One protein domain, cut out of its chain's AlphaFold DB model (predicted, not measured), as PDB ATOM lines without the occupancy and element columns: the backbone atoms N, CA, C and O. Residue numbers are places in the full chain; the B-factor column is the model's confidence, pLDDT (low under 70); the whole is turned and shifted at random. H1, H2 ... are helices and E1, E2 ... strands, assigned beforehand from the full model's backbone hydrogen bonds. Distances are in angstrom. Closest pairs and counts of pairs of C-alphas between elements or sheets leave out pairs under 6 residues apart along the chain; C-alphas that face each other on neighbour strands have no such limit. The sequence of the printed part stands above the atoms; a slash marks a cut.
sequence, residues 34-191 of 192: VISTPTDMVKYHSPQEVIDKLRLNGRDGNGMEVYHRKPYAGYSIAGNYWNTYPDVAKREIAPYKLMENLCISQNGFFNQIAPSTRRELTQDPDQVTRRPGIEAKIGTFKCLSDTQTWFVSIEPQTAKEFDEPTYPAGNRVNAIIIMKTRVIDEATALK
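What this domain is: This is residues 34 to 191 of the 192 residues of an uncharacterized protein of Alkanindiges illinoisensis (UniProt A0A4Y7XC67). A strongly twisted sheet of five strands, curled like part of a barrel, curls round one helix, H4, and its long hairpin of E4 and E5 makes the longest axis. H1 and H2 pack on H4, little H6 lies on the opposite face of the sheet from H4, and residues 74 to 86 stick out as a loop. The printed part has 158 residues, with six named helices and five named strands in the order H1 H2 E1 H3 H4 E2 H5 E3 E4 E5 H6, a mixed class of helices and strands. The sheet runs E1 E5 E4 E3 E2, all antiparallel. The whole is compact, with a radius of gyration of the C-alphas of 16.6 A, yet elongated, spanning 54 by 34 by 28 A.

Where its parts are: H1 is residues 38 to 41, beginning at C-alpha 38 (-35.050, 32.340, -20.506), and H2 is residues 47 to 53. E1 is residues 64 to 69, 16.3 A long, and H3 is residues 86 to 89. H4, residues 94 to 105, is 16.1 A long. E2 is residues 109 to 114, H5 residues 126 to 129 and E3 residues 139 to 144. E4, residues 149 to 166, is 45.4 A long and bends by 68 degrees at residue 163; E5, residues 170 to 184, is 42.9 A long. H6, residues 186 to 189, ends at C-alpha 189 (-54.492, 30.396, -6.561).

How they stand to each other: E3, E4 and E5 form a meander, each strand the antiparallel neighbour of the one before. In the hairpin of E4 and E5, N 157 and O 178 are 2.8 A apart, within hydrogen-bond range; in that of E3 and E4, N 141 and O 152 are 2.8 A apart. The edge strands are E1, with N 66 and O 177 of E5 2.8 A apart, and E2, with N 111 and O 142 of E3 2.9 A apart. The sheet curls round H4; the closest C-alphas of H4 and E2 are those of Glu 100 and Phe 110, 5.6 A. H1 touches H4, closest at the C-alphas of Pro 38 and Asn 101, 4.4 A. H2 touches H4 with H4's residues 98 to 102 alone, closest at Pro 47 and Met 99, C-alphas 6.6 A apart, at a steep tilt of 59 degrees, opposite ways. H2, H3 and H5 only graze the sheet. H6 is on the sheet at a height of 8.2 A, on the opposite face from H4. Every O i to N i+4 pair is within hydrogen-bond range in H2 and H4; H1, H3, H5 and H6 are too short for one.

The domain as a whole: The C-alphas farthest apart, those of Thr 147 and Ala 169, are 54.4 A apart. The printed part has no cut. The links E1 to H3 and E2 to H5 are long. The mean pLDDT of the printed part is 75.2, and 56 residues are under 70, among them residues 65 to 93, 124 to 133 and 162 to 175.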
ATOM      1  N   VAL A  34     -41.517  31.310 -32.229       53.31
ATOM      2  CA  VAL A  34     -40.227  30.982 -31.621       53.31
ATOM      3  C   VAL A  34     -40.440  31.123 -30.121       53.31
ATOM      4  O   VAL A  34     -40.554  32.232 -29.602       53.31
ATOM      5  N   ILE A  35     -40.584  29.992 -29.437       62.41
ATOM      6  CA  ILE A  35     -40.676  29.956 -27.982       62.41
ATOM      7  C   ILE A  35     -39.398  30.601 -27.424       62.41
ATOM      8  O   ILE A  35     -38.310  30.044 -27.560       62.41
ATOM      9  N   SER A  36     -39.540  31.789 -26.830       71.00
ATOM     10  CA  SER A  36     -38.443  32.602 -26.291       71.00
ATOM     11  C   SER A  36     -37.675  31.843 -25.216       71.00
ATOM     12  O   SER A  36     -38.306  31.239 -24.357       71.00
ATOM     13  N   THR A  37     -36.344  31.865 -25.238       84.12
ATOM     14  CA  THR A  37     -35.502  31.255 -24.191       84.12
ATOM     15  C   THR A  37     -35.569  32.064 -22.889       84.12
ATOM     16  O   THR A  37     -35.971  33.226 -22.933       84.12
ATOM     17  N   PRO A  38     -35.150  31.530 -21.723       86.94
ATOM     18  CA  PRO A  38     -35.050  32.340 -20.506       86.94
ATOM     19  C   PRO A  38     -34.242  33.634 -20.700       86.94
ATOM     20  O   PRO A  38     -34.661  34.692 -20.242       86.94
ATOM     21  N   THR A  39     -33.147  33.595 -21.462       87.81
ATOM     22  CA  THR A  39     -32.340  34.785 -21.783       87.81
ATOM     23  C   THR A  39     -33.145  35.854 -22.529       87.81
ATOM     24  O   THR A  39     -33.026  37.040 -22.228       87.81
ATOM     25  N   ASP A  40     -34.023  35.449 -23.451       85.50
ATOM     26  CA  ASP A  40     -34.894  36.370 -24.195       85.50
ATOM     27  C   ASP A  40     -35.981  37.007 -23.313       85.50
ATOM     28  O   ASP A  40     -36.565  38.031 -23.689       85.50
ATOM     29  N   MET A  41     -36.268  36.400 -22.155       88.94
ATOM     30  CA  MET A  41     -37.324  36.820 -21.234       88.94
ATOM     31  C   MET A  41     -36.863  37.833 -20.183       88.94
ATOM     32  O   MET A  41     -37.714  38.503 -19.608       88.94
ATOM     33  N   VAL A  42     -35.548  38.037 -20.007       90.06
ATOM     34  CA  VAL A  42     -34.962  38.992 -19.036       90.06
ATOM     35  C   VAL A  42     -35.486  40.426 -19.216       90.06
ATOM     36  O   VAL A  42     -35.543  41.200 -18.267       90.06
ATOM     37  N   LYS A  43     -35.904  40.793 -20.432       91.56
ATOM     38  CA  LYS A  43     -36.478  42.115 -20.738       91.56
ATOM     39  C   LYS A  43     -37.886  42.345 -20.169       91.56
ATOM     40  O   LYS A  43     -38.384  43.464 -20.271       91.56
ATOM     41  N   TYR A  44     -38.537  41.306 -19.646       91.88
ATOM     42  CA  TYR A  44     -39.858  41.383 -19.033       91.88
ATOM     43  C   TYR A  44     -39.746  41.236 -17.514       91.88
ATOM     44  O   TYR A  44     -39.067  40.349 -17.004       91.88
ATOM     45  N   HIS A  45     -40.459  42.087 -16.786       91.81
ATOM     46  CA  HIS A  45     -40.369  42.180 -15.329       91.81
ATOM     47  C   HIS A  45     -41.532  41.488 -14.622       91.81
ATOM     48  O   HIS A  45     -41.462  41.243 -13.421       91.81
ATOM     49  N   SER A  46     -42.618  41.201 -15.342       94.69
ATOM     50  CA  SER A  46     -43.808  40.577 -14.773       94.69
ATOM     51  C   SER A  46     -44.522  39.671 -15.779       94.69
ATOM     52  O   SER A  46     -44.442  39.904 -16.990       94.69
ATOM     53  N   PRO A  47     -45.284  38.671 -15.303       95.50
ATOM     54  CA  PRO A  47     -46.121  37.847 -16.170       95.50
ATOM     55  C   PRO A  47     -47.176  38.669 -16.926       95.50
ATOM     56  O   PRO A  47     -47.462  38.365 -18.082       95.50
ATOM     57  N   GLN A  48     -47.708  39.744 -16.329       95.56
ATOM     58  CA  GLN A  48     -48.663  40.628 -17.008       95.56
ATOM     59  C   GLN A  48     -48.026  41.316 -18.223       95.56
ATOM     60  O   GLN A  48     -48.610  41.344 -19.301       95.56
ATOM     61  N   GLU A  49     -46.784  41.784 -18.082       93.62
ATOM     62  CA  GLU A  49     -46.043  42.398 -19.184       93.62
ATOM     63  C   GLU A  49     -45.846  41.424 -20.357       93.62
ATOM     64  O   GLU A  49     -45.984  41.814 -21.516       93.62
ATOM     65  N   VAL A  50     -45.574  40.148 -20.062       91.00
ATOM     66  CA  VAL A  50     -45.477  39.089 -21.076       91.00
ATOM     67  C   VAL A  50     -46.825  38.859 -21.760       91.00
ATOM     68  O   VAL A  50     -46.875  38.808 -22.989       91.00
ATOM     69  N   ILE A  51     -47.915  38.751 -20.989       89.25
ATOM     70  CA  ILE A  51     -49.275  38.564 -21.523       89.25
ATOM     71  C   ILE A  51     -49.624  39.678 -22.513       89.25
ATOM     72  O   ILE A  51     -50.101  39.382 -23.612       89.25
ATOM     73  N   ASP A  52     -49.337  40.929 -22.156       88.75
ATOM     74  CA  ASP A  52     -49.721  42.096 -22.947       88.75
ATOM     75  C   ASP A  52     -48.812  42.287 -24.167       88.75
ATOM     76  O   ASP A  52     -49.296  42.432 -25.295       88.75
ATOM     77  N   LYS A  53     -47.485  42.238 -23.981       87.56
ATOM     78  CA  LYS A  53     -46.520  42.490 -25.065       87.56
ATOM     79  C   LYS A  53     -46.460  41.352 -26.082       87.56
ATOM     80  O   LYS A  53     -46.292  41.621 -27.270       87.56
ATOM     81  N   LEU A  54     -46.616  40.102 -25.638       83.56
ATOM     82  CA  LEU A  54     -46.642  38.929 -26.521       83.56
ATOM     83  C   LEU A  54     -48.058  38.505 -26.918       83.56
ATOM     84  O   LEU A  54     -48.215  37.538 -27.664       83.56
ATOM     85  N   ARG A  55     -49.084  39.238 -26.466       83.50
ATOM     86  CA  ARG A  55     -50.496  39.014 -26.806       83.50
ATOM     87  C   ARG A  55     -50.940  37.573 -26.542       83.50
ATOM     88  O   ARG A  55     -51.581  36.947 -27.386       83.50
ATOM     89  N   LEU A  56     -50.643  37.050 -25.351       82.88
ATOM     90  CA  LEU A  56     -50.985  35.667 -24.963       82.88
ATOM     91  C   LEU A  56     -52.484  35.411 -24.806       82.88
ATOM     92  O   LEU A  56     -52.898  34.266 -24.650       82.88
ATOM     93  N   ASN A  57     -53.295  36.464 -24.867       83.94
ATOM     94  CA  ASN A  57     -54.749  36.377 -24.921       83.94
ATOM     95  C   ASN A  57     -55.307  36.794 -26.292       83.94
ATOM     96  O   ASN A  57     -56.482  37.138 -26.395       83.94
ATOM     97  N   GLY A  58     -54.476  36.782 -27.338       75.50
ATOM     98  CA  GLY A  58     -54.845  37.275 -28.661       75.50
ATOM     99  C   GLY A  58     -54.997  38.799 -28.694       75.50
ATOM    100  O   GLY A  58     -54.923  39.483 -27.674       75.50
ATOM    101  N   ARG A  59     -55.202  39.356 -29.894       74.25
ATOM    102  CA  ARG A  59     -55.410  40.804 -30.072       74.25
ATOM    103  C   ARG A  59     -56.723  41.284 -29.442       74.25
ATOM    104  O   ARG A  59     -56.768  42.393 -28.924       74.25
ATOM    105  N   ASP A  60     -57.738  40.423 -29.459       75.62
ATOM    106  CA  ASP A  60     -59.101  40.743 -29.024       75.62
ATOM    107  C   ASP A  60     -59.403  40.249 -27.595       75.62
ATOM    108  O   ASP A  60     -60.536  40.337 -27.132       75.62
ATOM    109  N   GLY A  61     -58.412  39.697 -26.882       71.88
ATOM    110  CA  GLY A  61     -58.585  39.183 -25.513       71.88
ATOM    111  C   GLY A  61     -59.298  37.822 -25.409       71.88
ATOM    112  O   GLY A  61     -59.587  37.355 -24.298       71.88
ATOM    113  N   ASN A  62     -59.558  37.183 -26.553       73.25
ATOM    114  CA  ASN A  62     -60.284  35.917 -26.686       73.25
ATOM    115  C   ASN A  62     -59.428  34.668 -26.429       73.25
ATOM    116  O   ASN A  62     -59.921  33.559 -26.577       73.25
ATOM    117  N   GLY A  63     -58.166  34.834 -26.037       67.88
ATOM    118  CA  GLY A  63     -57.229  33.734 -25.842       67.88
ATOM    119  C   GLY A  63     -56.306  33.517 -27.041       67.88
ATOM    120  O   GLY A  63     -56.477  34.096 -28.113       67.88
ATOM    121  N   MET A  64     -55.278  32.706 -26.830       71.88
ATOM    122  CA  MET A  64     -54.295  32.321 -27.832       71.88
ATOM    123  C   MET A  64     -54.615  30.936 -28.384       71.88
ATOM    124  O   MET A  64     -54.812  29.989 -27.626       71.88
ATOM    125  N   GLU A  65     -54.610  30.810 -29.708       66.94
ATOM    126  CA  GLU A  65     -54.737  29.520 -30.377       66.94
ATOM    127  C   GLU A  65     -53.454  28.697 -30.237       66.94
ATOM    128  O   GLU A  65     -52.347  29.144 -30.546       66.94
ATOM    129  N   VAL A  66     -53.618  27.458 -29.795       67.25
ATOM    130  CA  VAL A  66     -52.558  26.472 -29.624       67.25
ATOM    131  C   VAL A  66     -52.931  25.237 -30.429       67.25
ATOM    132  O   VAL A  66     -54.004  24.663 -30.253       67.25
ATOM    133  N   TYR A  67     -52.036  24.808 -31.313       64.62
ATOM    134  CA  TYR A  67     -52.249  23.623 -32.137       64.62
ATOM    135  C   TYR A  67     -51.661  22.402 -31.441       64.62
ATOM    136  O   TYR A  67     -50.459  22.348 -31.193       64.62
ATOM    137  N   HIS A  68     -52.495  21.398 -31.176       60.88
ATOM    138  CA  HIS A  68     -52.034  20.108 -30.680       60.88
ATOM    139  C   HIS A  68     -52.291  19.021 -31.721       60.88
ATOM    140  O   HIS A  68     -53.431  18.781 -32.133       60.88
ATOM    141  N   ARG A  69     -51.220  18.335 -32.119       59.44
ATOM    142  CA  ARG A  69     -51.271  17.203 -33.042       59.44
ATOM    143  C   ARG A  69     -51.299  15.904 -32.250       59.44
ATOM    144  O   ARG A  69     -50.353  15.622 -31.519       59.44
ATOM    145  N   LYS A  70     -52.335  15.082 -32.431       54.03
ATOM    146  CA  LYS A  70     -52.345  13.731 -31.863       54.03
ATOM    147  C   LYS A  70     -51.294  12.872 -32.589       54.03
ATOM    148  O   LYS A  70     -51.301  12.840 -33.824       54.03
ATOM    149  N   PRO A  71     -50.393  12.171 -31.880       50.09
ATOM    150  CA  PRO A  71     -49.501  11.214 -32.525       50.09
ATOM    151  C   PRO A  71     -50.327  10.088 -33.162       50.09
ATOM    152  O   PRO A  71     -51.270   9.570 -32.563       50.09
ATOM    153  N   TYR A  72     -49.995   9.723 -34.401       47.19
ATOM    154  CA  TYR A  72     -50.666   8.641 -35.119       47.19
ATOM    155  C   TYR A  72     -50.234   7.289 -34.529       47.19
ATOM    156  O   TYR A  72     -49.071   6.897 -34.649       47.19
ATOM    157  N   ALA A  73     -51.167   6.578 -33.889       43.34
ATOM    158  CA  ALA A  73     -50.964   5.225 -33.374       43.34
ATOM    159  C   ALA A  73     -50.915   4.233 -34.550       43.34
ATOM    160  O   ALA A  73     -51.928   3.685 -34.968       43.34
ATOM    161  N   GLY A  74     -49.734   4.073 -35.140       39.44
ATOM    162  CA  GLY A  74     -49.517   3.208 -36.302       39.44
ATOM    163  C   GLY A  74     -48.169   3.419 -36.989       39.44
ATOM    164  O   GLY A  74     -47.755   2.590 -37.789       39.44
ATOM    165  N   TYR A  75     -47.451   4.493 -36.649       38.41
ATOM    166  CA  TYR A  75     -46.088   4.737 -37.117       38.41
ATOM    167  C   TYR A  75     -45.129   4.754 -35.922       38.41
ATOM    168  O   TYR A  75     -44.652   5.792 -35.472       38.41
ATOM    169  N   SER A  76     -44.859   3.563 -35.386       38.50
ATOM    170  CA  SER A  76     -43.646   3.310 -34.611       38.50
ATOM    171  C   SER A  76     -42.475   3.288 -35.598       38.50
ATOM    172  O   SER A  76     -42.041   2.219 -36.021       38.50
ATOM    173  N   ILE A  77     -41.964   4.458 -35.995       36.31
ATOM    174  CA  ILE A  77     -40.581   4.498 -36.472       36.31
ATOM    175  C   ILE A  77     -39.711   4.693 -35.242       36.31
ATOM    176  O   ILE A  77     -39.638   5.780 -34.668       36.31
ATOM    177  N   ALA A  78     -39.057   3.611 -34.839       38.12
ATOM    178  CA  ALA A  78     -37.834   3.703 -34.075       38.12
ATOM    179  C   ALA A  78     -36.860   4.610 -34.849       38.12
ATOM    180  O   ALA A  78     -36.348   4.223 -35.895       38.12
ATOM    181  N   GLY A  79     -36.659   5.837 -34.368       33.97
ATOM    182  CA  GLY A  79     -35.685   6.774 -34.925       33.97
ATOM    183  C   GLY A  79     -36.284   8.108 -35.368       33.97
ATOM    184  O   GLY A  79     -36.850   8.239 -36.447       33.97
ATOM    185  N   ASN A  80     -36.064   9.132 -34.544       35.75
ATOM    186  CA  ASN A  80     -35.809  10.516 -34.960       35.75
ATOM    187  C   ASN A  80     -36.860  11.281 -35.790       35.75
ATOM    188  O   ASN A  80     -36.564  12.394 -36.213       35.75
ATOM    189  N   TYR A  81     -38.091  10.799 -35.979       34.84
ATOM    190  CA  TYR A  81     -39.105  11.574 -36.721       34.84
ATOM    191  C   TYR A  81     -39.711  12.750 -35.931       34.84
ATOM    192  O   TYR A  81     -40.274  13.673 -36.520       34.84
ATOM    193  N   TRP A  82     -39.525  12.778 -34.606       33.56
ATOM    194  CA  TRP A  82     -39.788  13.969 -33.786       33.56
ATOM    195  C   TRP A  82     -38.836  15.134 -34.120       33.56
ATOM    196  O   TRP A  82     -39.183  16.284 -33.869       33.56
ATOM    197  N   ASN A  83     -37.687  14.863 -34.756       37.66
ATOM    198  CA  ASN A  83     -36.734  15.892 -35.191       37.66
ATOM    199  C   ASN A  83     -37.049  16.477 -36.577       37.66
ATOM    200  O   ASN A  83     -36.425  17.459 -36.969       37.66
ATOM    201  N   THR A  84     -37.986  15.899 -37.337       37.16
ATOM    202  CA  THR A  84     -38.234  16.304 -38.737       37.16
ATOM    203  C   THR A  84     -39.316  17.379 -38.869       37.16
ATOM    204  O   THR A  84     -39.364  18.075 -39.875       37.16
ATOM    205  N   TYR A  85     -40.146  17.572 -37.837       36.78
ATOM    206  CA  TYR A  85     -41.110  18.677 -37.758       36.78
ATOM    207  C   TYR A  85     -40.966  19.426 -36.428       36.78
ATOM    208  O   TYR A  85     -41.878  19.390 -35.592       36.78
ATOM    209  N   PRO A  86     -39.832  20.120 -36.212       37.06
ATOM    210  CA  PRO A  86     -39.632  20.937 -35.020       37.06
ATOM    211  C   PRO A  86     -40.761  21.965 -34.842       37.06
ATOM    212  O   PRO A  86     -41.097  22.309 -33.717       37.06
ATOM    213  N   ASP A  87     -41.415  22.392 -35.922       37.47
ATOM    214  CA  ASP A  87     -42.454  23.428 -35.895       37.47
ATOM    215  C   ASP A  87     -43.795  22.959 -35.320       37.47
ATOM    216  O   ASP A  87     -44.626  23.791 -34.964       37.47
ATOM    217  N   VAL A  88     -44.017  21.645 -35.194       36.72
ATOM    218  CA  VAL A  88     -45.244  21.082 -34.603       36.72
ATOM    219  C   VAL A  88     -45.034  20.733 -33.129       36.72
ATOM    220  O   VAL A  88     -45.917  20.993 -32.318       36.72
ATOM    221  N   ALA A  89     -43.839  20.259 -32.754       39.09
ATOM    222  CA  ALA A  89     -43.435  20.118 -31.350       39.09
ATOM    223  C   ALA A  89     -43.295  21.487 -30.645       39.09
ATOM    224  O   ALA A  89     -43.589  21.620 -29.462       39.09
ATOM    225  N   LYS A  90     -42.932  22.546 -31.384       43.72
ATOM    226  CA  LYS A  90     -42.869  23.936 -30.888       43.72
ATOM    227  C   LYS A  90     -44.231  24.619 -30.717       43.72
ATOM    228  O   LYS A  90     -44.279  25.733 -30.207       43.72
ATOM    229  N   ARG A  91     -45.342  24.000 -31.133       48.94
ATOM    230  CA  ARG A  91     -46.697  24.556 -30.930       48.94
ATOM    231  C   ARG A  91     -47.310  24.152 -29.590       48.94
ATOM    232  O   ARG A  91     -48.446  24.514 -29.306       48.94
ATOM    233  N   GLU A  92     -46.563  23.438 -28.750       55.25
ATOM    234  CA  GLU A  92     -46.970  23.058 -27.402       55.25
ATOM    235  C   GLU A  92     -47.116  24.286 -26.485       55.25
ATOM    236  O   GLU A  92     -46.128  24.860 -26.043       55.25
ATOM    237  N   ILE A  93     -48.371  24.667 -26.218       67.31
ATOM    238  CA  ILE A  93     -48.860  25.620 -25.198       67.31
ATOM    239  C   ILE A  93     -47.837  26.727 -24.887       67.31
ATOM    240  O   ILE A  93     -47.239  26.776 -23.810       67.31
ATOM    241  N   ALA A  94     -47.659  27.640 -25.848       78.12
ATOM    242  CA  ALA A  94     -46.755  28.782 -25.714       78.12
ATOM    243  C   ALA A  94     -46.945  29.572 -24.403       78.12
ATOM    244  O   ALA A  94     -45.929  29.956 -23.819       78.12
ATOM    245  N   PRO A  95     -48.173  29.761 -23.867       86.25
ATOM    246  CA  PRO A  95     -48.333  30.422 -22.578       86.25
ATOM    247  C   PRO A  95     -47.578  29.756 -21.428       86.25
ATOM    248  O   PRO A  95     -46.907  30.452 -20.673       86.25
ATOM    249  N   TYR A  96     -47.620  28.422 -21.322       89.44
ATOM    250  CA  TYR A  96     -46.892  27.687 -20.282       89.44
ATOM    251  C   TYR A  96     -45.398  27.960 -20.395       89.44
ATOM    252  O   TYR A  96     -44.758  28.368 -19.430       89.44
ATOM    253  N   LYS A  97     -44.850  27.794 -21.600       87.31
ATOM    254  CA  LYS A  97     -43.407  27.854 -21.792       87.31
ATOM    255  C   LYS A  97     -42.847  29.268 -21.640       87.31
ATOM    256  O   LYS A  97     -41.741  29.433 -21.138       87.31
ATOM    257  N   LEU A  98     -43.614  30.290 -22.017       89.81
ATOM    258  CA  LEU A  98     -43.238  31.685 -21.790       89.81
ATOM    259  C   LEU A  98     -43.249  32.042 -20.301       89.81
ATOM    260  O   LEU A  98     -42.319  32.698 -19.839       89.81
ATOM    261  N   MET A  99     -44.242  31.576 -19.538       94.25
ATOM    262  CA  MET A  99     -44.274  31.789 -18.086       94.25
ATOM    263  C   MET A  99     -43.146  31.027 -17.382       94.25
ATOM    264  O   MET A  99     -42.455  31.593 -16.539       94.25
ATOM    265  N   GLU A 100     -42.890  29.783 -17.784       94.50
ATOM    266  CA  GLU A 100     -41.767  28.992 -17.277       94.50
ATOM    267  C   GLU A 100     -40.427  29.691 -17.550       94.50
ATOM    268  O   GLU A 100     -39.629  29.883 -16.636       94.50
ATOM    269  N   ASN A 101     -40.192  30.141 -18.784       92.44
ATOM    270  CA  ASN A 101     -38.936  30.793 -19.148       92.44
ATOM    271  C   ASN A 101     -38.780  32.176 -18.499       92.44
ATOM    272  O   ASN A 101     -37.660  32.537 -18.144       92.44
ATOM    273  N   LEU A 102     -39.873  32.920 -18.283       94.31
ATOM    274  CA  LEU A 102     -39.852  34.130 -17.458       94.31
ATOM    275  C   LEU A 102     -39.411  33.795 -16.030       94.31
ATOM    276  O   LEU A 102     -38.497  34.432 -15.516       94.31
ATOM    277  N   CYS A 103     -40.007  32.772 -15.415       96.06
ATOM    278  CA  CYS A 103     -39.657  32.362 -14.058       96.06
ATOM    279  C   CYS A 103     -38.180  31.959 -13.954       96.06
ATOM    280  O   CYS A 103     -37.468  32.438 -13.075       96.06
ATOM    281  N   ILE A 104     -37.684  31.169 -14.911       94.94
ATOM    282  CA  ILE A 104     -36.269  30.776 -14.979       94.94
ATOM    283  C   ILE A 104     -35.362  32.002 -15.157       94.94
ATOM    284  O   ILE A 104     -34.330  32.091 -14.500       94.94
ATOM    285  N   SER A 105     -35.741  32.975 -15.994       94.00
ATOM    286  CA  SER A 105     -34.958  34.210 -16.182       94.00
ATOM    287  C   SER A 105     -34.848  35.059 -14.910       94.00
ATOM    288  O   SER A 105     -33.926  35.858 -14.770       94.00
ATOM    289  N   GLN A 106     -35.774  34.854 -13.972       94.56
ATOM    290  CA  GLN A 106     -35.818  35.491 -12.659       94.56
ATOM    291  C   GLN A 106     -35.183  34.611 -11.569       94.56
ATOM    292  O   GLN A 106     -35.389  34.867 -10.385       94.56
ATOM    293  N   ASN A 107     -34.424  33.576 -11.958       95.69
ATOM    294  CA  ASN A 107     -33.842  32.564 -11.072       95.69
ATOM    295  C   ASN A 107     -34.886  31.874 -10.177       95.69
ATOM    296  O   ASN A 107     -34.619  31.561  -9.020       95.69
ATOM    297  N   GLY A 108     -36.096  31.679 -10.699       95.94
ATOM    298  CA  GLY A 108     -37.196  31.047  -9.987       95.94
ATOM    299  C   GLY A 108     -37.478  29.612 -10.424       95.94
ATOM    300  O   GLY A 108     -37.026  29.140 -11.468       95.94
ATOM    301  N   PHE A 109     -38.306  28.942  -9.626       96.19
ATOM    302  CA  PHE A 109     -38.852  27.618  -9.907       96.19
ATOM    303  C   PHE A 109     -40.333  27.722 -10.260       96.19
ATOM    304  O   PHE A 109     -41.140  28.209  -9.463       96.19
ATOM    305  N   PHE A 110     -40.683  27.250 -11.456       96.56
ATOM    306  CA  PHE A 110     -42.049  27.262 -11.966       96.56
ATOM    307  C   PHE A 110     -42.724  25.920 -11.696       96.56
ATOM    308  O   PHE A 110     -42.290  24.896 -12.214       96.56
ATOM    309  N   ASN A 111     -43.776  25.919 -10.878       95.25
ATOM    310  CA  ASN A 111     -44.460  24.698 -10.457       95.25
ATOM    311  C   ASN A 111     -45.969  24.823 -10.628       95.25
ATOM    312  O   ASN A 111     -46.556  25.864 -10.328       95.25
ATOM    313  N   GLN A 112     -46.608  23.736 -11.052       94.81
ATOM    314  CA  GLN A 112     -48.061  23.614 -11.006       94.81
ATOM    315  C   GLN A 112     -48.499  23.426  -9.550       94.81
ATOM    316  O   GLN A 112     -47.976  22.560  -8.853       94.81
ATOM    317  N   ILE A 113     -49.448  24.239  -9.091       95.19
ATOM    318  CA  ILE A 113     -49.985  24.178  -7.721       95.19
ATOM    319  C   ILE A 113     -51.451  23.749  -7.676       95.19
ATOM    320  O   ILE A 113     -51.909  23.283  -6.640       95.19
ATOM    321  N   ALA A 114     -52.172  23.868  -8.794       93.25
ATOM    322  CA  ALA A 114     -53.501  23.296  -8.955       93.25
ATOM    323  C   ALA A 114     -53.728  22.900 -10.423       93.25
ATOM    324  O   ALA A 114     -53.260  23.608 -11.326       93.25
ATOM    325  N   PRO A 115     -54.444  21.794 -10.692       90.81
ATOM    326  CA  PRO A 115     -54.810  21.417 -12.052       90.81
ATOM    327  C   PRO A 115     -55.764  22.444 -12.683       90.81
ATOM    328  O   PRO A 115     -56.322  23.316 -12.018       90.81
ATOM    329  N   SER A 116     -55.957  22.346 -14.001       87.62
ATOM    330  CA  SER A 116     -56.957  23.153 -14.712       87.62
ATOM    331  C   SER A 116     -58.358  22.903 -14.178       87.62
ATOM    332  O   SER A 116     -58.807  21.763 -14.063       87.62
ATOM    333  N   THR A 117     -59.063  23.998 -13.901       84.75
ATOM    334  CA  THR A 117     -60.457  23.952 -13.448       84.75
ATOM    335  C   THR A 117     -61.428  23.685 -14.595       84.75
ATOM    336  O   THR A 117     -62.557  23.272 -14.345       84.75
ATOM    337  N   ARG A 118     -61.018  23.959 -15.846       82.75
ATOM    338  CA  ARG A 118     -61.808  23.783 -17.083       82.75
ATOM    339  C   ARG A 118     -63.156  24.517 -17.091       82.75
ATOM    340  O   ARG A 118     -63.960  24.311 -17.991       82.75
ATOM    341  N   ARG A 119     -63.403  25.408 -16.124       80.88
ATOM    342  CA  ARG A 119     -64.676  26.139 -15.968       80.88
ATOM    343  C   ARG A 119     -64.978  27.078 -17.130       80.88
ATOM    344  O   ARG A 119     -66.128  27.436 -17.338       80.88
ATOM    345  N   GLU A 120     -63.943  27.509 -17.843       76.00
ATOM    346  CA  GLU A 120     -64.066  28.413 -18.988       76.00
ATOM    347  C   GLU A 120     -64.230  27.668 -20.313       76.00
ATOM    348  O   GLU A 120     -64.379  28.313 -21.348       76.00
ATOM    349  N   LEU A 121     -64.201  26.332 -20.290       79.69
ATOM    350  CA  LEU A 121     -64.323  25.533 -21.492       79.69
ATOM    351  C   LEU A 121     -65.772  25.557 -21.990       79.69
ATOM    352  O   LEU A 121     -66.697  25.124 -21.308       79.69
ATOM    353  N   THR A 122     -65.957  26.060 -23.204       74.56
ATOM    354  CA  THR A 122     -67.270  26.192 -23.854       74.56
ATOM    355  C   THR A 122     -67.749  24.905 -24.536       74.56
ATOM    356  O   THR A 122     -68.887  24.833 -24.995       74.56
ATOM    357  N   GLN A 123     -66.886  23.891 -24.617       72.38
ATOM    358  CA  GLN A 123     -67.103  22.620 -25.313       72.38
ATOM    359  C   GLN A 123     -66.798  21.432 -24.391       72.38
ATOM    360  O   GLN A 123     -66.409  21.618 -23.240       72.38
ATOM    361  N   ASP A 124     -66.982  20.212 -24.900       69.12
ATOM    362  CA  ASP A 124     -66.752  18.970 -24.158       69.12
ATOM    363  C   ASP A 124     -65.330  18.918 -23.537       69.12
ATOM    364  O   ASP A 124     -64.338  18.945 -24.281       69.12
ATOM    365  N   PRO A 125     -65.210  18.828 -22.192       64.44
ATOM    366  CA  PRO A 125     -63.945  18.672 -21.466       64.44
ATOM    367  C   PRO A 125     -63.035  17.573 -21.998       64.44
ATOM    368  O   PRO A 125     -61.809  17.719 -21.954       64.44
ATOM    369  N   ASP A 126     -63.615  16.510 -22.545       65.62
ATOM    370  CA  ASP A 126     -62.875  15.368 -23.061       65.62
ATOM    371  C   ASP A 126     -61.969  15.711 -24.255       65.62
ATOM    372  O   ASP A 126     -60.971  15.029 -24.496       65.62
ATOM    373  N   GLN A 127     -62.261  16.783 -25.000       65.94
ATOM    374  CA  GLN A 127     -61.459  17.167 -26.171       65.94
ATOM    375  C   GLN A 127     -60.080  17.735 -25.795       65.94
ATOM    376  O   GLN A 127     -59.136  17.681 -26.593       65.94
ATOM    377  N   VAL A 128     -59.936  18.240 -24.566       63.03
ATOM    378  CA  VAL A 128     -58.663  18.740 -24.024       63.03
ATOM    379  C   VAL A 128     -57.878  17.623 -23.327       63.03
ATOM    380  O   VAL A 128     -56.658  17.565 -23.463       63.03
ATOM    381  N   THR A 129     -58.554  16.722 -22.605       60.22
ATOM    382  CA  THR A 129     -57.917  15.693 -21.752       60.22
ATOM    383  C   THR A 129     -57.354  14.503 -22.504       60.22
ATOM    384  O   THR A 129     -56.385  13.894 -22.064       60.22
ATOM    385  N   ARG A 130     -57.900  14.181 -23.681       63.03
ATOM    386  CA  ARG A 130     -57.428  13.066 -24.525       63.03
ATOM    387  C   ARG A 130     -56.041  13.299 -25.142       63.03
ATOM    388  O   ARG A 130     -55.597  12.509 -25.977       63.03
ATOM    389  N   ARG A 131     -55.367  14.391 -24.771       64.94
ATOM    390  CA  ARG A 131     -54.124  14.885 -25.365       64.94
ATOM    391  C   ARG A 131     -52.973  14.743 -24.368       64.94
ATOM    392  O   ARG A 131     -52.891  15.523 -23.414       64.94
ATOM    393  N   PRO A 132     -52.077  13.759 -24.574       60.91
ATOM    394  CA  PRO A 132     -50.949  13.525 -23.682       60.91
ATOM    395  C   PRO A 132     -50.117  14.796 -23.474       60.91
ATOM    396  O   PRO A 132     -49.795  15.506 -24.426       60.91
ATOM    397  N   GLY A 133     -49.771  15.089 -22.218       68.88
ATOM    398  CA  GLY A 133     -48.893  16.206 -21.856       68.88
ATOM    399  C   GLY A 133     -49.550  17.591 -21.796       68.88
ATOM    400  O   GLY A 133     -48.887  18.532 -21.364       68.88
ATOM    401  N   ILE A 134     -50.829  17.740 -22.170       75.25
ATOM    402  CA  ILE A 134     -51.554  19.012 -21.994       75.25
ATOM    403  C   ILE A 134     -51.861  19.278 -20.522       75.25
ATOM    404  O   ILE A 134     -51.695  20.405 -20.070       75.25
ATOM    405  N   GLU A 135     -52.260  18.257 -19.761       79.12
ATOM    406  CA  GLU A 135     -52.683  18.421 -18.361       79.12
ATOM    407  C   GLU A 135     -51.588  19.009 -17.458       79.12
ATOM    408  O   GLU A 135     -51.884  19.809 -16.573       79.12
ATOM    409  N   ALA A 136     -50.321  18.694 -17.737       81.69
ATOM    410  CA  ALA A 136     -49.167  19.246 -17.024       81.69
ATOM    411  C   ALA A 136     -48.875  20.722 -17.368       81.69
ATOM    412  O   ALA A 136     -48.087  21.377 -16.693       81.69
ATOM    413  N   LYS A 137     -49.486  21.249 -18.434       85.62
ATOM    414  CA  LYS A 137     -49.228  22.588 -18.992       85.62
ATOM    415  C   LYS A 137     -50.427  23.536 -18.859       85.62
ATOM    416  O   LYS A 137     -50.376  24.659 -19.357       85.62
ATOM    417  N   ILE A 138     -51.497  23.098 -18.195       87.62
ATOM    418  CA  ILE A 138     -52.708  23.885 -17.926       87.62
ATOM    419  C   ILE A 138     -53.035  23.872 -16.432       87.62
ATOM    420  O   ILE A 138     -52.695  22.937 -15.721       87.62
ATOM    421  N   GLY A 139     -53.726  24.893 -15.946       91.88
ATOM    422  CA  GLY A 139     -54.073  25.061 -14.539       91.88
ATOM    423  C   GLY A 139     -53.393  26.251 -13.904       91.88
ATOM    424  O   GLY A 139     -53.173  27.275 -14.555       91.88
ATOM    425  N   THR A 140     -53.133  26.140 -12.611       96.00
ATOM    426  CA  THR A 140     -52.565  27.219 -11.814       96.00
ATOM    427  C   THR A 140     -51.111  26.925 -11.511       96.00
ATOM    428  O   THR A 140     -50.775  25.851 -11.009       96.00
ATOM    429  N   PHE A 141     -50.260  27.905 -11.781       96.50
ATOM    430  CA  PHE A 141     -48.824  27.804 -11.608       96.50
ATOM    431  C   PHE A 141     -48.310  28.910 -10.701       96.50
ATOM    432  O   PHE A 141     -48.825  30.030 -10.700       96.50
ATOM    433  N   LYS A 142     -47.263  28.580  -9.955       97.38
ATOM    434  CA  LYS A 142     -46.515  29.484  -9.094       97.38
ATOM    435  C   LYS A 142     -45.091  29.584  -9.616       97.38
ATOM    436  O   LYS A 142     -44.457  28.557  -9.856       97.38
ATOM    437  N   CYS A 143     -44.583  30.803  -9.722       97.50
ATOM    438  CA  CYS A 143     -43.150  31.044  -9.748       97.50
ATOM    439  C   CYS A 143     -42.679  31.430  -8.351       97.50
ATOM    440  O   CYS A 143     -43.267  32.312  -7.721       97.50
ATOM    441  N   LEU A 144     -41.627  30.765  -7.881       95.56
ATOM    442  CA  LEU A 144     -40.947  31.092  -6.634       95.56
ATOM    443  C   LEU A 144     -39.489  31.436  -6.941       95.56
ATOM    444  O   LEU A 144     -38.729  30.540  -7.299       95.56
ATOM    445  N   SER A 145     -39.113  32.704  -6.791       92.06
ATOM    446  CA  SER A 145     -37.718  33.154  -6.772       92.06
ATOM    447  C   SER A 145     -37.413  33.910  -5.479       92.06
ATOM    448  O   SER A 145     -38.319  34.251  -4.714       92.06
ATOM    449  N   ASP A 146     -36.135  34.209  -5.250       86.06
ATOM    450  CA  ASP A 146     -35.682  34.952  -4.066       86.06
ATOM    451  C   ASP A 146     -36.219  36.390  -4.014       86.06
ATOM    452  O   ASP A 146     -36.287  36.999  -2.947       86.06
ATOM    453  N   THR A 147     -36.585  36.959  -5.166       82.69
ATOM    454  CA  THR A 147     -36.972  38.371  -5.288       82.69
ATOM    455  C   THR A 147     -38.436  38.568  -5.647       82.69
ATOM    456  O   THR A 147     -38.980  39.647  -5.411       82.69
ATOM    457  N   GLN A 148     -39.087  37.556  -6.226       87.31
ATOM    458  CA  GLN A 148     -40.456  37.657  -6.704       87.31
ATOM    459  C   GLN A 148     -41.205  36.337  -6.525       87.31
ATOM    460  O   GLN A 148     -40.701  35.245  -6.776       87.31
ATOM    461  N   THR A 149     -42.465  36.450  -6.124       95.00
ATOM    462  CA  THR A 149     -43.427  35.351  -6.184       95.00
ATOM    463  C   THR A 149     -44.642  35.837  -6.942       95.00
ATOM    464  O   THR A 149     -45.185  36.900  -6.642       95.00
ATOM    465  N   TRP A 150     -45.068  35.063  -7.931       97.19
ATOM    466  CA  TRP A 150     -46.255  35.374  -8.713       97.19
ATOM    467  C   TRP A 150     -46.981  34.101  -9.128       97.19
ATOM    468  O   TRP A 150     -46.404  33.012  -9.192       97.19
ATOM    469  N   PHE A 151     -48.271  34.261  -9.407       97.56
ATOM    470  CA  PHE A 151     -49.170  33.171  -9.747       97.56
ATOM    471  C   PHE A 151     -49.848  33.463 -11.076       97.56
ATOM    472  O   PHE A 151     -50.271  34.591 -11.347       97.56
ATOM    473  N   VAL A 152     -49.965  32.434 -11.906       96.81
ATOM    474  CA  VAL A 152     -50.658  32.519 -13.189       96.81
ATOM    475  C   VAL A 152     -51.627  31.366 -13.354       96.81
ATOM    476  O   VAL A 152     -51.370  30.240 -12.933       96.81
ATOM    477  N   SER A 153     -52.743  31.652 -14.005       95.31
ATOM    478  CA  SER A 153     -53.697  30.663 -14.474       95.31
ATOM    479  C   SER A 153     -53.595  30.552 -15.990       95.31
ATOM    480  O   SER A 153     -53.665  31.566 -16.682       95.31
ATOM    481  N   ILE A 154     -53.437  29.326 -16.488       92.44
ATOM    482  CA  ILE A 154     -53.408  28.969 -17.908       92.44
ATOM    483  C   ILE A 154     -54.551  27.984 -18.141       92.44
ATOM    484  O   ILE A 154     -54.443  26.809 -17.804       92.44
ATOM    485  N   GLU A 155     -55.673  28.454 -18.676       89.94
ATOM    486  CA  GLU A 155     -56.904  27.661 -18.772       89.94
ATOM    487  C   GLU A 155     -57.368  27.539 -20.227       89.94
ATOM    488  O   GLU A 155     -57.284  28.513 -20.981       89.94
ATOM    489  N   PRO A 156     -57.867  26.366 -20.646       86.62
ATOM    490  CA  PRO A 156     -58.499  26.219 -21.946       86.62
ATOM    491  C   PRO A 156     -59.891  26.872 -21.935       86.62
ATOM    492  O   PRO A 156     -60.658  26.711 -20.986       86.62
ATOM    493  N   GLN A 157     -60.226  27.587 -23.006       82.75
ATOM    494  CA  GLN A 157     -61.552  28.174 -23.238       82.75
ATOM    495  C   GLN A 157     -62.349  27.426 -24.309       82.75
ATOM    496  O   GLN A 157     -63.572  27.300 -24.230       82.75
ATOM    497  N   THR A 158     -61.655  26.888 -25.308       74.94
ATOM    498  CA  THR A 158     -62.268  26.176 -26.434       74.94
ATOM    499  C   THR A 158     -61.306  25.101 -26.910       74.94
ATOM    500  O   THR A 158     -60.093  25.309 -26.866       74.94
ATOM    501  N   ALA A 159     -61.821  23.972 -27.384       74.38
ATOM    502  CA  ALA A 159     -61.024  22.926 -28.007       74.38
ATOM    503  C   ALA A 159     -61.795  22.379 -29.197       74.38
ATOM    504  O   ALA A 159     -62.809  21.721 -29.026       74.38
ATOM    505  N   LYS A 160     -61.323  22.675 -30.407       72.56
ATOM    506  CA  LYS A 160     -61.959  22.224 -31.640       72.56
ATOM    507  C   LYS A 160     -61.095  21.174 -32.303       72.56
ATOM    508  O   LYS A 160     -59.995  21.487 -32.764       72.56
ATOM    509  N   GLU A 161     -61.614  19.957 -32.394       72.38
ATOM    510  CA  GLU A 161     -61.000  18.910 -33.200       72.38
ATOM    511  C   GLU A 161     -61.263  19.121 -34.691       72.38
ATOM    512  O   GLU A 161     -62.311  19.624 -35.105       72.38
ATOM    513  N   PHE A 162     -60.283  18.753 -35.506       65.56
ATOM    514  CA  PHE A 162     -60.426  18.721 -36.951       65.56
ATOM    515  C   PHE A 162     -59.605  17.575 -37.528       65.56
ATOM    516  O   PHE A 162     -58.488  17.299 -37.076       65.56
ATOM    517  N   ASP A 163     -60.175  16.927 -38.537       65.56
ATOM    518  CA  ASP A 163     -59.482  15.911 -39.310       65.56
ATOM    519  C   ASP A 163     -58.576  16.590 -40.331       65.56
ATOM    520  O   ASP A 163     -59.020  17.379 -41.168       65.56
ATOM    521  N   GLU A 164     -57.288  16.279 -40.266       60.66
ATOM    522  CA  GLU A 164     -56.347  16.604 -41.327       60.66
ATOM    523  C   GLU A 164     -56.147  15.349 -42.187       60.66
ATOM    524  O   GLU A 164     -55.722  14.308 -41.660       60.66
ATOM    525  N   PRO A 165     -56.456  15.407 -43.496       57.56
ATOM    526  CA  PRO A 165     -56.186  14.299 -44.394       57.56
ATOM    527  C   PRO A 165     -54.674  14.093 -44.475       57.56
ATOM    528  O   PRO A 165     -53.919  15.022 -44.765       57.56
ATOM    529  N   THR A 166     -54.217  12.871 -44.214       56.31
ATOM    530  CA  THR A 166     -52.798  12.526 -44.335       56.31
ATOM    531  C   THR A 166     -52.526  11.577 -45.479       56.31
ATOM    532  O   THR A 166     -53.377  10.767 -45.847       56.31
ATOM    533  N   TYR A 167     -51.330  11.715 -46.055       42.31
ATOM    534  CA  TYR A 167     -50.809  10.813 -47.071       42.31
ATOM    535  C   TYR A 167     -49.698   9.925 -46.479       42.31
ATOM    536  O   TYR A 167     -48.795  10.467 -45.829       42.31
ATOM    537  N   PRO A 168     -49.713   8.597 -46.718       49.81
ATOM    538  CA  PRO A 168     -50.785   7.830 -47.369       49.81
ATOM    539  C   PRO A 168     -52.070   7.793 -46.515       49.81
ATOM    540  O   PRO A 168     -52.018   8.069 -45.318       49.81
ATOM    541  N   ALA A 169     -53.209   7.504 -47.158       48.72
ATOM    542  CA  ALA A 169     -54.566   7.740 -46.651       48.72
ATOM    543  C   ALA A 169     -54.789   7.315 -45.186       48.72
ATOM    544  O   ALA A 169     -54.831   6.132 -44.855       48.72
ATOM    545  N   GLY A 170     -54.994   8.313 -44.330       52.16
ATOM    546  CA  GLY A 170     -55.451   8.172 -42.952       52.16
ATOM    547  C   GLY A 170     -55.916   9.522 -42.407       52.16
ATOM    548  O   GLY A 170     -55.438  10.569 -42.856       52.16
ATOM    549  N   ASN A 171     -56.831   9.514 -41.435       49.34
ATOM    550  CA  ASN A 171     -57.255  10.734 -40.744       49.34
ATOM    551  C   ASN A 171     -56.364  10.960 -39.517       49.34
ATOM    552  O   ASN A 171     -56.209  10.067 -38.678       49.34
ATOM    553  N   ARG A 172     -55.772  12.156 -39.398       60.16
ATOM    554  CA  ARG A 172     -55.166  12.623 -38.143       60.16
ATOM    555  C   ARG A 172     -56.124  13.582 -37.459       60.16
ATOM    556  O   ARG A 172     -56.506  14.586 -38.049       60.16
ATOM    557  N   VAL A 173     -56.440  13.304 -36.197       57.81
ATOM    558  CA  VAL A 173     -57.219  14.222 -35.363       57.81
ATOM    559  C   VAL A 173     -56.272  15.262 -34.771       57.81
ATOM    560  O   VAL A 173     -55.472  14.971 -33.875       57.81
ATOM    561  N   ASN A 174     -56.348  16.485 -35.275       65.12
ATOM    562  CA  ASN A 174     -55.703  17.649 -34.676       65.12
ATOM    563  C   ASN A 174     -56.704  18.388 -33.782       65.12
ATOM    564  O   ASN A 174     -57.903  18.141 -33.852       65.12
ATOM    565  N   ALA A 175     -56.227  19.291 -32.922       65.69
ATOM    566  CA  ALA A 175     -57.098  20.338 -32.388       65.69
ATOM    567  C   ALA A 175     -56.422  21.689 -32.349       65.69
ATOM    568  O   ALA A 175     -55.207  21.798 -32.167       65.69
ATOM    569  N   ILE A 176     -57.280  22.694 -32.450       73.06
ATOM    570  CA  ILE A 176     -57.014  24.051 -32.008       73.06
ATOM    571  C   ILE A 176     -57.592  24.179 -30.604       73.06
ATOM    572  O   ILE A 176     -58.777  23.923 -30.390       73.06
ATOM    573  N   ILE A 177     -56.752  24.566 -29.656       76.19
ATOM    574  CA  ILE A 177     -57.149  24.863 -28.285       76.19
ATOM    575  C   ILE A 177     -56.939  26.350 -28.069       76.19
ATOM    576  O   ILE A 177     -55.835  26.854 -28.259       76.19
ATOM    577  N   ILE A 178     -57.990  27.054 -27.673       80.81
ATOM    578  CA  ILE A 178     -57.894  28.457 -27.291       80.81
ATOM    579  C   ILE A 178     -57.560  28.502 -25.807       80.81
ATOM    580  O   ILE A 178     -58.320  27.997 -24.982       80.81
ATOM    581  N   MET A 179     -56.418  29.090 -25.473       84.25
ATOM    582  CA  MET A 179     -55.894  29.187 -24.116       84.25
ATOM    583  C   MET A 179     -55.990  30.620 -23.609       84.25
ATOM    584  O   MET A 179     -55.636  31.556 -24.321       84.25
ATOM    585  N   LYS A 180     -56.394  30.800 -22.354       89.38
ATOM    586  CA  LYS A 180     -56.386  32.099 -21.686       89.38
ATOM    587  C   LYS A 180     -55.425  32.094 -20.513       89.38
ATOM    588  O   LYS A 180     -55.422  31.171 -19.701       89.38
ATOM    589  N   THR A 181     -54.628  33.152 -20.438       91.50
ATOM    590  CA  THR A 181     -53.579  33.325 -19.434       91.50
ATOM    591  C   THR A 181     -53.864  34.550 -18.590       91.50
ATOM    592  O   THR A 181     -54.172  35.618 -19.123       91.50
ATOM    593  N   ARG A 182     -53.791  34.407 -17.269       94.75
ATOM    594  CA  ARG A 182     -54.091  35.489 -16.325       94.75
ATOM    595  C   ARG A 182     -53.117  35.466 -15.166       94.75
ATOM    596  O   ARG A 182     -52.842  34.394 -14.636       94.75
ATOM    597  N   VAL A 183     -52.668  36.640 -14.739       96.56
ATOM    598  CA  VAL A 183     -52.083  36.797 -13.406       96.56
ATOM    599  C   VAL A 183     -53.211  36.691 -12.386       96.56
ATOM    600  O   VAL A 183     -54.287  37.251 -12.593       96.56
ATOM    601  N   ILE A 184     -52.983  35.942 -11.314       95.75
ATOM    602  CA  ILE A 184     -53.936  35.794 -10.212       95.75
ATOM    603  C   ILE A 184     -53.233  36.086  -8.888       95.75
ATOM    604  O   ILE A 184     -52.009  35.990  -8.793       95.75
ATOM    605  N   ASP A 185     -54.000  36.448  -7.865       94.38
ATOM    606  CA  ASP A 185     -53.470  36.555  -6.508       94.38
ATOM    607  C   ASP A 185     -53.333  35.174  -5.843       94.38
ATOM    608  O   ASP A 185     -53.901  34.170  -6.286       94.38
ATOM    609  N   GLU A 186     -52.561  35.123  -4.757       92.25
ATOM    610  CA  GLU A 186     -52.326  33.901  -3.983       92.25
ATOM    611  C   GLU A 186     -53.629  33.309  -3.426       92.25
ATOM    612  O   GLU A 186     -53.843  32.097  -3.474       92.25
ATOM    613  N   ALA A 187     -54.540  34.161  -2.947       91.75
ATOM    614  CA  ALA A 187     -55.808  33.722  -2.374       91.75
ATOM    615  C   ALA A 187     -56.690  32.995  -3.402       91.75
ATOM    616  O   ALA A 187     -57.381  32.038  -3.058       91.75
ATOM    617  N   THR A 188     -56.673  33.438  -4.656       91.31
ATOM    618  CA  THR A 188     -57.357  32.808  -5.787       91.31
ATOM    619  C   THR A 188     -56.644  31.528  -6.196       91.31
ATOM    620  O   THR A 188     -57.304  30.534  -6.494       91.31
ATOM    621  N   ALA A 189     -55.311  31.537  -6.184       88.88
ATOM    622  CA  ALA A 189     -54.492  30.396  -6.561       88.88
ATOM    623  C   ALA A 189     -54.700  29.184  -5.638       88.88
ATOM    624  O   ALA A 189     -54.778  28.058  -6.119       88.88
ATOM    625  N   LEU A 190     -54.849  29.419  -4.331       85.94
ATOM    626  CA  LEU A 190     -55.019  28.373  -3.315       85.94
ATOM    627  C   LEU A 190     -56.458  27.834  -3.184       85.94
ATOM    628  O   LEU A 190     -56.684  26.875  -2.452       85.94
ATOM    629  N   LYS A 191     -57.442  28.456  -3.845       83.31
ATOM    630  CA  LYS A 191     -58.872  28.081  -3.770       83.31
ATOM    631  C   LYS A 191     -59.365  27.252  -4.961       83.31
ATOM    632  O   LYS A 191     -60.563  26.975  -5.045       83.31
TER     633      LYS A 191